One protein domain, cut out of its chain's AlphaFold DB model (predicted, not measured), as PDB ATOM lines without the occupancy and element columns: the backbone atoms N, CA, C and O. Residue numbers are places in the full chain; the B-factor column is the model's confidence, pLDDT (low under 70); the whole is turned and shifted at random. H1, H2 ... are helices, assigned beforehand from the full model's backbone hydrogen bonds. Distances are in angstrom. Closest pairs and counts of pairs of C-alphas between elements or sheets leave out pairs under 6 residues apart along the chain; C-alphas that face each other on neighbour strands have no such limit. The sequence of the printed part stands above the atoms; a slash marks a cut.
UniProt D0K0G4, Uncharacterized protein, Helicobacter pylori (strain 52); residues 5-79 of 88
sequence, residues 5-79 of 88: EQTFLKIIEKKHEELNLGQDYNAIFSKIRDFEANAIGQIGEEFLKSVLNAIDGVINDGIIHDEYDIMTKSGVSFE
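This is residues 5 to 79 of the 88 residues of an uncharacterized protein of Helicobacter pylori (strain 52) (UniProt D0K0G4). A short slanting set of three helices, with H1 packed between the long H3 on one side and the small H2 on another, continues beyond H3 into a lobe of loops, residues 56 to 79, on the side of H3 away from H1. The centres of the three helices make a triangle, and the loop lobe folds back on itself through one short antiparallel pairing, residues 70 to 71 with residues 77 to 78. The printed part has 75 residues with three named helices, in the order H1, H2, H3, and no named strand; the class is all helix, with 39 of the 75 residues in the helices. The whole is only just loose, close to compact, with a radius of gyration of the C-alphas of 13.9 A, and it is elongated, spanning 41 by 25 by 17 A.

H1, residues 5 to 18, and H2, residues 28 to 33, touch; their closest C-alphas, those of His 16 and Lys 31, are 6.9 A apart. These two run the same way at a steep tilt of 44 degrees. H1 also touches H3, residues 37 to 55, and the closest C-alphas of that pair, those of Phe 8 and Phe 47, are 6.1 A apart. H1 and H3 run opposite ways at a steep tilt of 40 degrees, 10.7 A from centre to centre. H2 and H3 are close but not clearly touching: their closest C-alphas, those of Ile 32 and Ile 40, are 7.1 A apart, and the centres are 16.1 A apart. In H1 and H3 every O i to N i+4 pair is within hydrogen-bond range; in H2 it is 1 of 2, while 3 of its 3 O i to N i+3 pairs are.

H1 begins with the C-alpha of Glu 5 at (51.019, 52.124, 32.426) and is 20.1 A long from first to last C-alpha. H2, from Ile 28 to Arg 33, is the shortest of the three, at 9.3 A. H3, the longest with 19 residues, measures 27.6 A from the C-alpha of Ala 37 at (36.161, 38.120, 26.766) to that of Ile 55 at (52.583, 58.026, 17.014).

The two C-alphas farthest apart, those of Gln 23 and Ser 74, are 41.7 A apart. The printed part has no cut. The link from H1 to H2 is short, with 9 residues, and the link from H2 to H3 is tight, with 3. Residues 56 to 79 are a stretch of 24 residues with no named element. The mean pLDDT of the printed part is 83.4, and residues 21 to 34, which include H2, are under 70.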
ATOM      1  N   GLU A   5      51.610  52.789  31.268       92.31
ATOM      2  CA  GLU A   5      51.019  52.124  32.426       92.31
ATOM      3  C   GLU A   5      49.813  52.915  32.932       92.31
ATOM      4  O   GLU A   5      48.730  52.353  33.103       92.31
ATOM      5  N   GLN A   6      49.959  54.235  33.070       92.25
ATOM      6  CA  GLN A   6      48.860  55.107  33.485       92.25
ATOM      7  C   GLN A   6      47.730  55.176  32.452       92.25
ATOM      8  O   GLN A   6      46.560  55.258  32.827       92.25
ATOM      9  N   THR A   7      48.037  55.129  31.153       93.62
ATOM     10  CA  THR A   7      46.993  55.046  30.123       93.62
ATOM     11  C   THR A   7      46.231  53.729  30.211       93.62
ATOM     12  O   THR A   7      45.002  53.741  30.178       93.62
ATOM     13  N   PHE A   8      46.932  52.605  30.360       92.31
ATOM     14  CA  PHE A   8      46.293  51.297  30.471       92.31
ATOM     15  C   PHE A   8      45.403  51.199  31.719       92.31
ATOM     16  O   PHE A   8      44.260  50.752  31.633       92.31
ATOM     17  N   LEU A   9      45.890  51.710  32.853       90.31
ATOM     18  CA  LEU A   9      45.149  51.825  34.108       90.31
ATOM     19  C   LEU A   9      43.809  52.547  33.947       90.31
ATOM     20  O   LEU A   9      42.768  51.999  34.305       90.31
ATOM     21  N   LYS A  10      43.828  53.741  33.346       91.62
ATOM     22  CA  LYS A  10      42.618  54.551  33.133       91.62
ATOM     23  C   LYS A  10      41.577  53.839  32.272       91.62
ATOM     24  O   LYS A  10      40.384  53.960  32.534       91.62
ATOM     25  N   ILE A  11      42.015  53.090  31.258       93.06
ATOM     26  CA  ILE A  11      41.119  52.319  30.382       93.06
ATOM     27  C   ILE A  11      40.441  51.191  31.167       93.06
ATOM     28  O   ILE A  11      39.230  51.002  31.057       93.06
ATOM     29  N   ILE A  12      41.196  50.465  31.998       89.31
ATOM     30  CA  ILE A  12      40.646  49.392  32.840       89.31
ATOM     31  C   ILE A  12      39.642  49.950  33.847       89.31
ATOM     32  O   ILE A  12      38.584  49.355  34.038       89.31
ATOM     33  N   GLU A  13      39.956  51.074  34.491       86.94
ATOM     34  CA  GLU A  13      39.073  51.713  35.473       86.94
ATOM     35  C   GLU A  13      37.766  52.173  34.841       86.94
ATOM     36  O   GLU A  13      36.698  51.797  35.321       86.94
ATOM     37  N   LYS A  14      37.845  52.868  33.703       89.56
ATOM     38  CA  LYS A  14      36.673  53.259  32.921       89.56
ATOM     39  C   LYS A  14      35.821  52.046  32.536       89.56
ATOM     40  O   LYS A  14      34.612  52.058  32.747       89.56
ATOM     41  N   LYS A  15      36.433  50.970  32.024       87.94
ATOM     42  CA  LYS A  15      35.696  49.748  31.658       87.94
ATOM     43  C   LYS A  15      35.062  49.071  32.877       87.94
ATOM     44  O   LYS A  15      33.955  48.553  32.788       87.94
ATOM     45  N   HIS A  16      35.741  49.085  34.021       83.44
ATOM     46  CA  HIS A  16      35.215  48.545  35.271       83.44
ATOM     47  C   HIS A  16      33.983  49.325  35.766       83.44
ATOM     48  O   HIS A  16      33.001  48.712  36.185       83.44
ATOM     49  N   GLU A  17      34.025  50.658  35.699       83.44
ATOM     50  CA  GLU A  17      32.888  51.535  36.013       83.44
ATOM     51  C   GLU A  17      31.709  51.298  35.059       83.44
ATOM     52  O   GLU A  17      30.582  51.133  35.521       83.44
ATOM     53  N   GLU A  18      31.966  51.201  33.748       83.94
ATOM     54  CA  GLU A  18      30.949  50.890  32.728       83.94
ATOM     55  C   GLU A  18      30.224  49.562  33.001       83.94
ATOM     56  O   GLU A  18      29.015  49.459  32.803       83.94
ATOM     57  N   LEU A  19      30.956  48.547  33.469       79.19
ATOM     58  CA  LEU A  19      30.412  47.219  33.758       79.19
ATOM     59  C   LEU A  19      29.750  47.116  35.144       79.19
ATOM     60  O   LEU A  19      29.125  46.098  35.437       79.19
ATOM     61  N   ASN A  20      29.865  48.150  35.989       71.50
ATOM     62  CA  ASN A  20      29.274  48.229  37.329       71.50
ATOM     63  C   ASN A  20      29.504  46.963  38.187       71.50
ATOM     64  O   ASN A  20      28.595  46.456  38.846       71.50
ATOM     65  N   LEU A  21      30.728  46.427  38.180       66.50
ATOM     66  CA  LEU A  21      31.030  45.118  38.784       66.50
ATOM     67  C   LEU A  21      31.081  45.108  40.324       66.50
ATOM     68  O   LEU A  21      31.359  44.067  40.914       66.50
ATOM     69  N   GLY A  22      30.781  46.228  40.992       54.25
ATOM     70  CA  GLY A  22      30.438  46.290  42.421       54.25
ATOM     71  C   GLY A  22      31.495  45.819  43.436       54.25
ATOM     72  O   GLY A  22      31.213  45.846  44.632       54.25
ATOM     73  N   GLN A  23      32.688  45.394  43.008       56.69
ATOM     74  CA  GLN A  23      33.760  44.921  43.885       56.69
ATOM     75  C   GLN A  23      34.976  45.851  43.843       56.69
ATOM     76  O   GLN A  23      35.420  46.297  42.786       56.69
ATOM     77  N   ASP A  24      35.505  46.143  45.030       54.88
ATOM     78  CA  ASP A  24      36.673  46.995  45.229       54.88
ATOM     79  C   ASP A  24      37.952  46.164  45.038       54.88
ATOM     80  O   ASP A  24      38.440  45.472  45.936       54.88
ATOM     81  N   TYR A  25      38.446  46.135  43.803       57.88
ATOM     82  CA  TYR A  25      39.627  45.365  43.430       57.88
ATOM     83  C   TYR A  25      40.902  46.181  43.670       57.88
ATOM     84  O   TYR A  25      41.240  47.082  42.900       57.88
ATOM     85  N   ASN A  26      41.667  45.801  44.695       57.69
ATOM     86  CA  ASN A  26      42.926  46.455  45.083       57.69
ATOM     87  C   ASN A  26      44.113  46.215  44.115       57.69
ATOM     88  O   ASN A  26      45.201  46.735  44.349       57.69
ATOM     89  N   ALA A  27      43.947  45.441  43.032       59.50
ATOM     90  CA  ALA A  27      45.001  45.185  42.041       59.50
ATOM     91  C   ALA A  27      44.489  45.246  40.587       59.50
ATOM     92  O   ALA A  27      43.441  44.696  40.250       59.50
ATOM     93  N   ILE A  28      45.278  45.850  39.693       58.16
ATOM     94  CA  ILE A  28      44.960  46.102  38.270       58.16
ATOM     95  C   ILE A  28      44.486  44.836  37.542       58.16
ATOM     96  O   ILE A  28      43.434  44.822  36.908       58.16
ATOM     97  N   PHE A  29      45.234  43.740  37.686       60.56
ATOM     98  CA  PHE A  29      44.901  42.464  37.049       60.56
ATOM     99  C   PHE A  29      43.697  41.762  37.683       60.56
ATOM    100  O   PHE A  29      43.064  40.942  37.022       60.56
ATOM    101  N   SER A  30      43.351  42.089  38.935       61.91
ATOM    102  CA  SER A  30      42.149  41.530  39.565       61.91
ATOM    103  C   SER A  30      40.867  42.116  38.974       61.91
ATOM    104  O   SER A  30      39.933  41.354  38.769       61.91
ATOM    105  N   LYS A  31      40.870  43.395  38.559       62.88
ATOM    106  CA  LYS A  31      39.741  44.017  37.838       62.88
ATOM    107  C   LYS A  31      39.453  43.321  36.504       62.88
ATOM    108  O   LYS A  31      38.300  43.088  36.173       62.88
ATOM    109  N   ILE A  32      40.500  42.953  35.756       62.56
ATOM    110  CA  ILE A  32      40.358  42.306  34.438       62.56
ATOM    111  C   ILE A  32      39.934  40.835  34.555       62.56
ATOM    112  O   ILE A  32      39.325  40.301  33.633       62.56
ATOM    113  N   ARG A  33      40.253  40.150  35.664       64.00
ATOM    114  CA  ARG A  33      39.929  38.724  35.838       64.00
ATOM    115  C   ARG A  33      38.438  38.445  35.650       64.00
ATOM    116  O   ARG A  33      38.089  37.416  35.080       64.00
ATOM    117  N   ASP A  34      37.608  39.373  36.106       65.44
ATOM    118  CA  ASP A  34      36.160  39.220  36.151       65.44
ATOM    119  C   ASP A  34      35.475  39.859  34.922       65.44
ATOM    120  O   ASP A  34      34.250  39.881  34.819       65.44
ATOM    121  N   PHE A  35      36.261  40.335  33.944       74.69
ATOM    122  CA  PHE A  35      35.765  40.803  32.652       74.69
ATOM    123  C   PHE A  35      35.487  39.632  31.707       74.69
ATOM    124  O   PHE A  35      36.319  38.745  31.507       74.69
ATOM    125  N   GLU A  36      34.331  39.671  31.046       74.38
ATOM    126  CA  GLU A  36      34.058  38.787  29.916       74.38
ATOM    127  C   GLU A  36      35.031  39.051  28.753       74.38
ATOM    128  O   GLU A  36      35.581  40.144  28.601       74.38
ATOM    129  N   ALA A  37      35.208  38.055  27.879       73.50
ATOM    130  CA  ALA A  37      36.161  38.120  26.766       73.50
ATOM    131  C   ALA A  37      35.967  39.355  25.861       73.50
ATOM    132  O   ALA A  37      36.949  39.915  25.379       73.50
ATOM    133  N   ASN A  38      34.725  39.817  25.681       80.88
ATOM    134  CA  ASN A  38      34.418  41.023  24.908       80.88
ATOM    135  C   ASN A  38      35.007  42.294  25.550       80.88
ATOM    136  O   ASN A  38      35.647  43.097  24.875       80.88
ATOM    137  N   ALA A  39      34.874  42.451  26.870       86.00
ATOM    138  CA  ALA A  39      35.438  43.594  27.585       86.00
ATOM    139  C   ALA A  39      36.976  43.599  27.534       86.00
ATOM    140  O   ALA A  39      37.585  44.655  27.365       86.00
ATOM    141  N   ILE A  40      37.612  42.423  27.589       87.38
ATOM    142  CA  ILE A  40      39.067  42.288  27.411       87.38
ATOM    143  C   ILE A  40      39.490  42.685  25.986       87.38
ATOM    144  O   ILE A  40      40.515  43.346  25.815       87.38
ATOM    145  N   GLY A  41      38.709  42.313  24.964       89.69
ATOM    146  CA  GLY A  41      38.877  42.769  23.577       89.69
ATOM    147  C   GLY A  41      38.905  44.291  23.466       89.69
ATOM    148  O   GLY A  41      39.905  44.863  23.034       89.69
ATOM    149  N   GLN A  42      37.854  44.934  23.974       90.12
ATOM    150  CA  GLN A  42      37.687  46.390  23.928       90.12
ATOM    151  C   GLN A  42      38.821  47.147  24.629       90.12
ATOM    152  O   GLN A  42      39.272  48.176  24.135       90.12
ATOM    153  N   ILE A  43      39.321  46.639  25.759       91.75
ATOM    154  CA  ILE A  43      40.443  47.265  26.477       91.75
ATOM    155  C   ILE A  43      41.719  47.258  25.638       91.75
ATOM    156  O   ILE A  43      42.421  48.267  25.581       91.75
ATOM    157  N   GLY A  44      42.043  46.127  25.006       92.88
ATOM    158  CA  GLY A  44      43.243  46.043  24.173       92.88
ATOM    159  C   GLY A  44      43.151  46.937  22.942       92.88
ATOM    160  O   GLY A  44      44.129  47.598  22.594       92.88
ATOM    161  N   GLU A  45      41.970  47.003  22.330       93.81
ATOM    162  CA  GLU A  45      41.693  47.900  21.212       93.81
ATOM    163  C   GLU A  45      41.843  49.374  21.620       93.81
ATOM    164  O   GLU A  45      42.587  50.118  20.980       93.81
ATOM    165  N   GLU A  46      41.224  49.801  22.728       94.06
ATOM    166  CA  GLU A  46      41.303  51.182  23.232       94.06
ATOM    167  C   GLU A  46      42.742  51.574  23.622       94.06
ATOM    168  O   GLU A  46      43.186  52.705  23.374       94.06
ATOM    169  N   PHE A  47      43.513  50.628  24.166       95.25
ATOM    170  CA  PHE A  47      44.917  50.850  24.499       95.25
ATOM    171  C   PHE A  47      45.776  51.055  23.249       95.25
ATOM    172  O   PHE A  47      46.512  52.043  23.162       95.25
ATOM    173  N   LEU A  48      45.654  50.175  22.250       95.25
ATOM    174  CA  LEU A  48      46.394  50.311  20.995       95.25
ATOM    175  C   LEU A  48      45.975  51.562  20.220       95.25
ATOM    176  O   LEU A  48      46.850  52.257  19.706       95.25
ATOM    177  N   LYS A  49      44.684  51.923  20.217       94.00
ATOM    178  CA  LYS A  49      44.212  53.204  19.666       94.00
ATOM    179  C   LYS A  49      44.934  54.383  20.315       94.00
ATOM    180  O   LYS A  49      45.412  55.264  19.605       94.00
ATOM    181  N   SER A  50      45.079  54.384  21.642       94.06
ATOM    182  CA  SER A  50      45.777  55.454  22.373       94.06
ATOM    183  C   SER A  50      47.260  55.556  21.998       94.06
ATOM    184  O   SER A  50      47.759  56.656  21.754       94.06
ATOM    185  N   VAL A  51      47.953  54.416  21.902       94.25
ATOM    186  CA  VAL A  51      49.373  54.351  21.513       94.25
ATOM    187  C   VAL A  51      49.572  54.818  20.072       94.25
ATOM    188  O   VAL A  51      50.386  55.704  19.815       94.25
ATOM    189  N   LEU A  52      48.812  54.260  19.129       94.06
ATOM    190  CA  LEU A  52      48.918  54.591  17.707       94.06
ATOM    191  C   LEU A  52      48.544  56.050  17.440       94.06
ATOM    192  O   LEU A  52      49.184  56.720  16.628       94.06
ATOM    193  N   ASN A  53      47.571  56.586  18.181       93.44
ATOM    194  CA  ASN A  53      47.187  57.984  18.057       93.44
ATOM    195  C   ASN A  53      48.308  58.944  18.491       93.44
ATOM    196  O   ASN A  53      48.440  60.019  17.912       93.44
ATOM    197  N   ALA A  54      49.135  58.558  19.465       92.38
ATOM    198  CA  ALA A  54      50.305  59.338  19.868       92.38
ATOM    199  C   ALA A  54      51.473  59.266  18.863       92.38
ATOM    200  O   ALA A  54      52.336  60.142  18.889       92.38
ATOM    201  N   ILE A  55      51.513  58.238  18.004       92.19
ATOM    202  CA  ILE A  55      52.583  58.026  17.014       92.19
ATOM    203  C   ILE A  55      52.243  58.693  15.676       92.19
ATOM    204  O   ILE A  55      53.052  59.458  15.161       92.19
ATOM    205  N   ASP A  56      51.063  58.407  15.124       93.06
ATOM    206  CA  ASP A  56      50.668  58.830  13.767       93.06
ATOM    207  C   ASP A  56      49.269  59.472  13.717       93.06
ATOM    208  O   ASP A  56      48.875  60.120  12.748       93.06
ATOM    209  N   GLY A  57      48.499  59.340  14.796       92.06
ATOM    210  CA  GLY A  57      47.087  59.696  14.804       92.06
ATOM    211  C   GLY A  57      46.219  58.563  14.259       92.06
ATOM    212  O   GLY A  57      46.583  57.863  13.316       92.06
ATOM    213  N   VAL A  58      45.041  58.397  14.853       93.38
ATOM    214  CA  VAL A  58      44.048  57.398  14.434       93.38
ATOM    215  C   VAL A  58      42.857  58.104  13.790       93.38
ATOM    216  O   VAL A  58      42.453  59.185  14.228       93.38
ATOM    217  N   ILE A  59      42.304  57.510  12.736       90.31
ATOM    218  CA  ILE A  59      41.043  57.943  12.135       90.31
ATOM    219  C   ILE A  59      39.911  57.443  13.032       90.31
ATOM    220  O   ILE A  59      39.788  56.249  13.285       90.31
ATOM    221  N   ASN A  60      39.101  58.373  13.532       81.94
ATOM    222  CA  ASN A  60      37.900  58.069  14.298       81.94
ATOM    223  C   ASN A  60      36.713  58.724  13.593       81.94
ATOM    224  O   ASN A  60      36.367  59.874  13.862       81.94
ATOM    225  N   ASP A  61      36.177  58.015  12.607       81.25
ATOM    226  CA  ASP A  61      35.055  58.442  11.768       81.25
ATOM    227  C   ASP A  61      33.689  58.033  12.350       81.25
ATOM    228  O   ASP A  61      32.650  58.386  11.795       81.25
ATOM    229  N   GLY A  62      33.683  57.327  13.487       74.25
ATOM    230  CA  GLY A  62      32.473  56.806  14.120       74.25
ATOM    231  C   GLY A  62      31.833  55.640  13.361       74.25
ATOM    232  O   GLY A  62      30.706  55.263  13.686       74.25
ATOM    233  N   ILE A  63      32.522  55.083  12.363       79.25
ATOM    234  CA  ILE A  63      32.060  53.949  11.567       79.25
ATOM    235  C   ILE A  63      32.669  52.670  12.145       79.25
ATOM    236  O   ILE A  63      33.846  52.619  12.496       79.25
ATOM    237  N   ILE A  64      31.844  51.629  12.259       75.62
ATOM    238  CA  ILE A  64      32.321  50.277  12.549       75.62
ATOM    239  C   ILE A  64      32.786  49.685  11.221       75.62
ATOM    240  O   ILE A  64      31.991  49.572  10.287       75.62
ATOM    241  N   HIS A  65      34.069  49.348  11.136       81.88
ATOM    242  CA  HIS A  65      34.659  48.708   9.967       81.88
ATOM    243  C   HIS A  65      34.755  47.208  10.230       81.88
ATOM    244  O   HIS A  65      35.313  46.795  11.240       81.88
ATOM    245  N   ASP A  66      34.225  46.388   9.323       83.06
ATOM    246  CA  ASP A  66      34.288  44.923   9.455       83.06
ATOM    247  C   ASP A  66      35.685  44.361   9.116       83.06
ATOM    248  O   ASP A  66      35.988  43.206   9.412       83.06
ATOM    249  N   GLU A  67      36.527  45.158   8.449       89.06
ATOM    250  CA  GLU A  67      37.816  44.733   7.884       89.06
ATOM    251  C   GLU A  67      39.022  45.037   8.789       89.06
ATOM    252  O   GLU A  67      40.102  44.484   8.566       89.06
ATOM    253  N   TYR A  68      38.870  45.951   9.750       91.19
ATOM    254  CA  TYR A  68      39.931  46.382  10.661       91.19
ATOM    255  C   TYR A  68      39.359  47.105  11.886       91.19
ATOM    256  O   TYR A  68      38.354  47.805  11.797       91.19
ATOM    257  N   ASP A  69      40.081  47.052  13.006       90.69
ATOM    258  CA  ASP A  69      39.697  47.748  14.242       90.69
ATOM    259  C   ASP A  69      40.240  49.192  14.311       90.69
ATOM    260  O   ASP A  69      39.654  50.080  14.947       90.69
ATOM    261  N   ILE A  70      41.408  49.442  13.697       93.75
ATOM    262  CA  ILE A  70      42.121  50.729  13.765       93.75
ATOM    263  C   ILE A  70      42.732  51.086  12.407       93.75
ATOM    264  O   ILE A  70      43.489  50.300  11.850       93.75
ATOM    265  N   MET A  71      42.497  52.310  11.931       94.75
ATOM    266  CA  MET A  71      43.198  52.908  10.789       94.75
ATOM    267  C   MET A  71      43.980  54.140  11.245       94.75
ATOM    268  O   MET A  71      43.452  55.019  11.929       94.75
ATOM    269  N   THR A  72      45.246  54.223  10.859       94.94
ATOM    270  CA  THR A  72      46.104  55.386  11.132       94.94
ATOM    271  C   THR A  72      45.977  56.450  10.041       94.94
ATOM    272  O   THR A  72      45.516  56.166   8.935       94.94
ATOM    273  N   LYS A  73      46.391  57.695  10.313       94.12
ATOM    274  CA  LYS A  73      46.341  58.773   9.305       94.12
ATOM    275  C   LYS A  73      47.254  58.524   8.104       94.12
ATOM    276  O   LYS A  73      46.955  59.018   7.019       94.12
ATOM    277  N   SER A  74      48.327  57.757   8.279       94.44
ATOM    278  CA  SER A  74      49.185  57.289   7.185       94.44
ATOM    279  C   SER A  74      48.560  56.177   6.333       94.44
ATOM    280  O   SER A  74      49.133  55.814   5.306       94.44
ATOM    281  N   GLY A  75      47.383  55.661   6.707       93.38
ATOM    282  CA  GLY A  75      46.654  54.643   5.948       93.38
ATOM    283  C   GLY A  75      47.031  53.200   6.291       93.38
ATOM    284  O   GLY A  75      46.768  52.302   5.495       93.38
ATOM    285  N   VAL A  76      47.663  52.959   7.445       94.12
ATOM    286  CA  VAL A  76      47.930  51.599   7.945       94.12
ATOM    287  C   VAL A  76      46.759  51.113   8.799       94.12
ATOM    288  O   VAL A  76      46.411  51.775   9.783       94.12
ATOM    289  N   SER A  77      46.216  49.944   8.448       94.44
ATOM    290  CA  SER A  77      45.155  49.245   9.183       94.44
ATOM    291  C   SER A  77      45.707  48.202  10.153       94.44
ATOM    292  O   SER A  77      46.669  47.497   9.840       94.44
ATOM    293  N   PHE A  78      45.053  48.053  11.303       93.44
ATOM    294  CA  PHE A  78      45.365  47.055  12.320       93.44
ATOM    295  C   PHE A  78      44.115  46.275  12.718       93.44
ATOM    296  O   PHE A  78      43.061  46.861  12.962       93.44
ATOM    297  N   GLU A  79      44.293  44.966  12.865       94.31
ATOM    298  CA  GLU A  79      43.370  44.068  13.553       94.31
ATOM    299  C   GLU A  79      43.922  43.788  14.956       94.31
ATOM    300  O   GLU A  79      45.095  43.426  15.116       94.31
TER     301      GLU A  79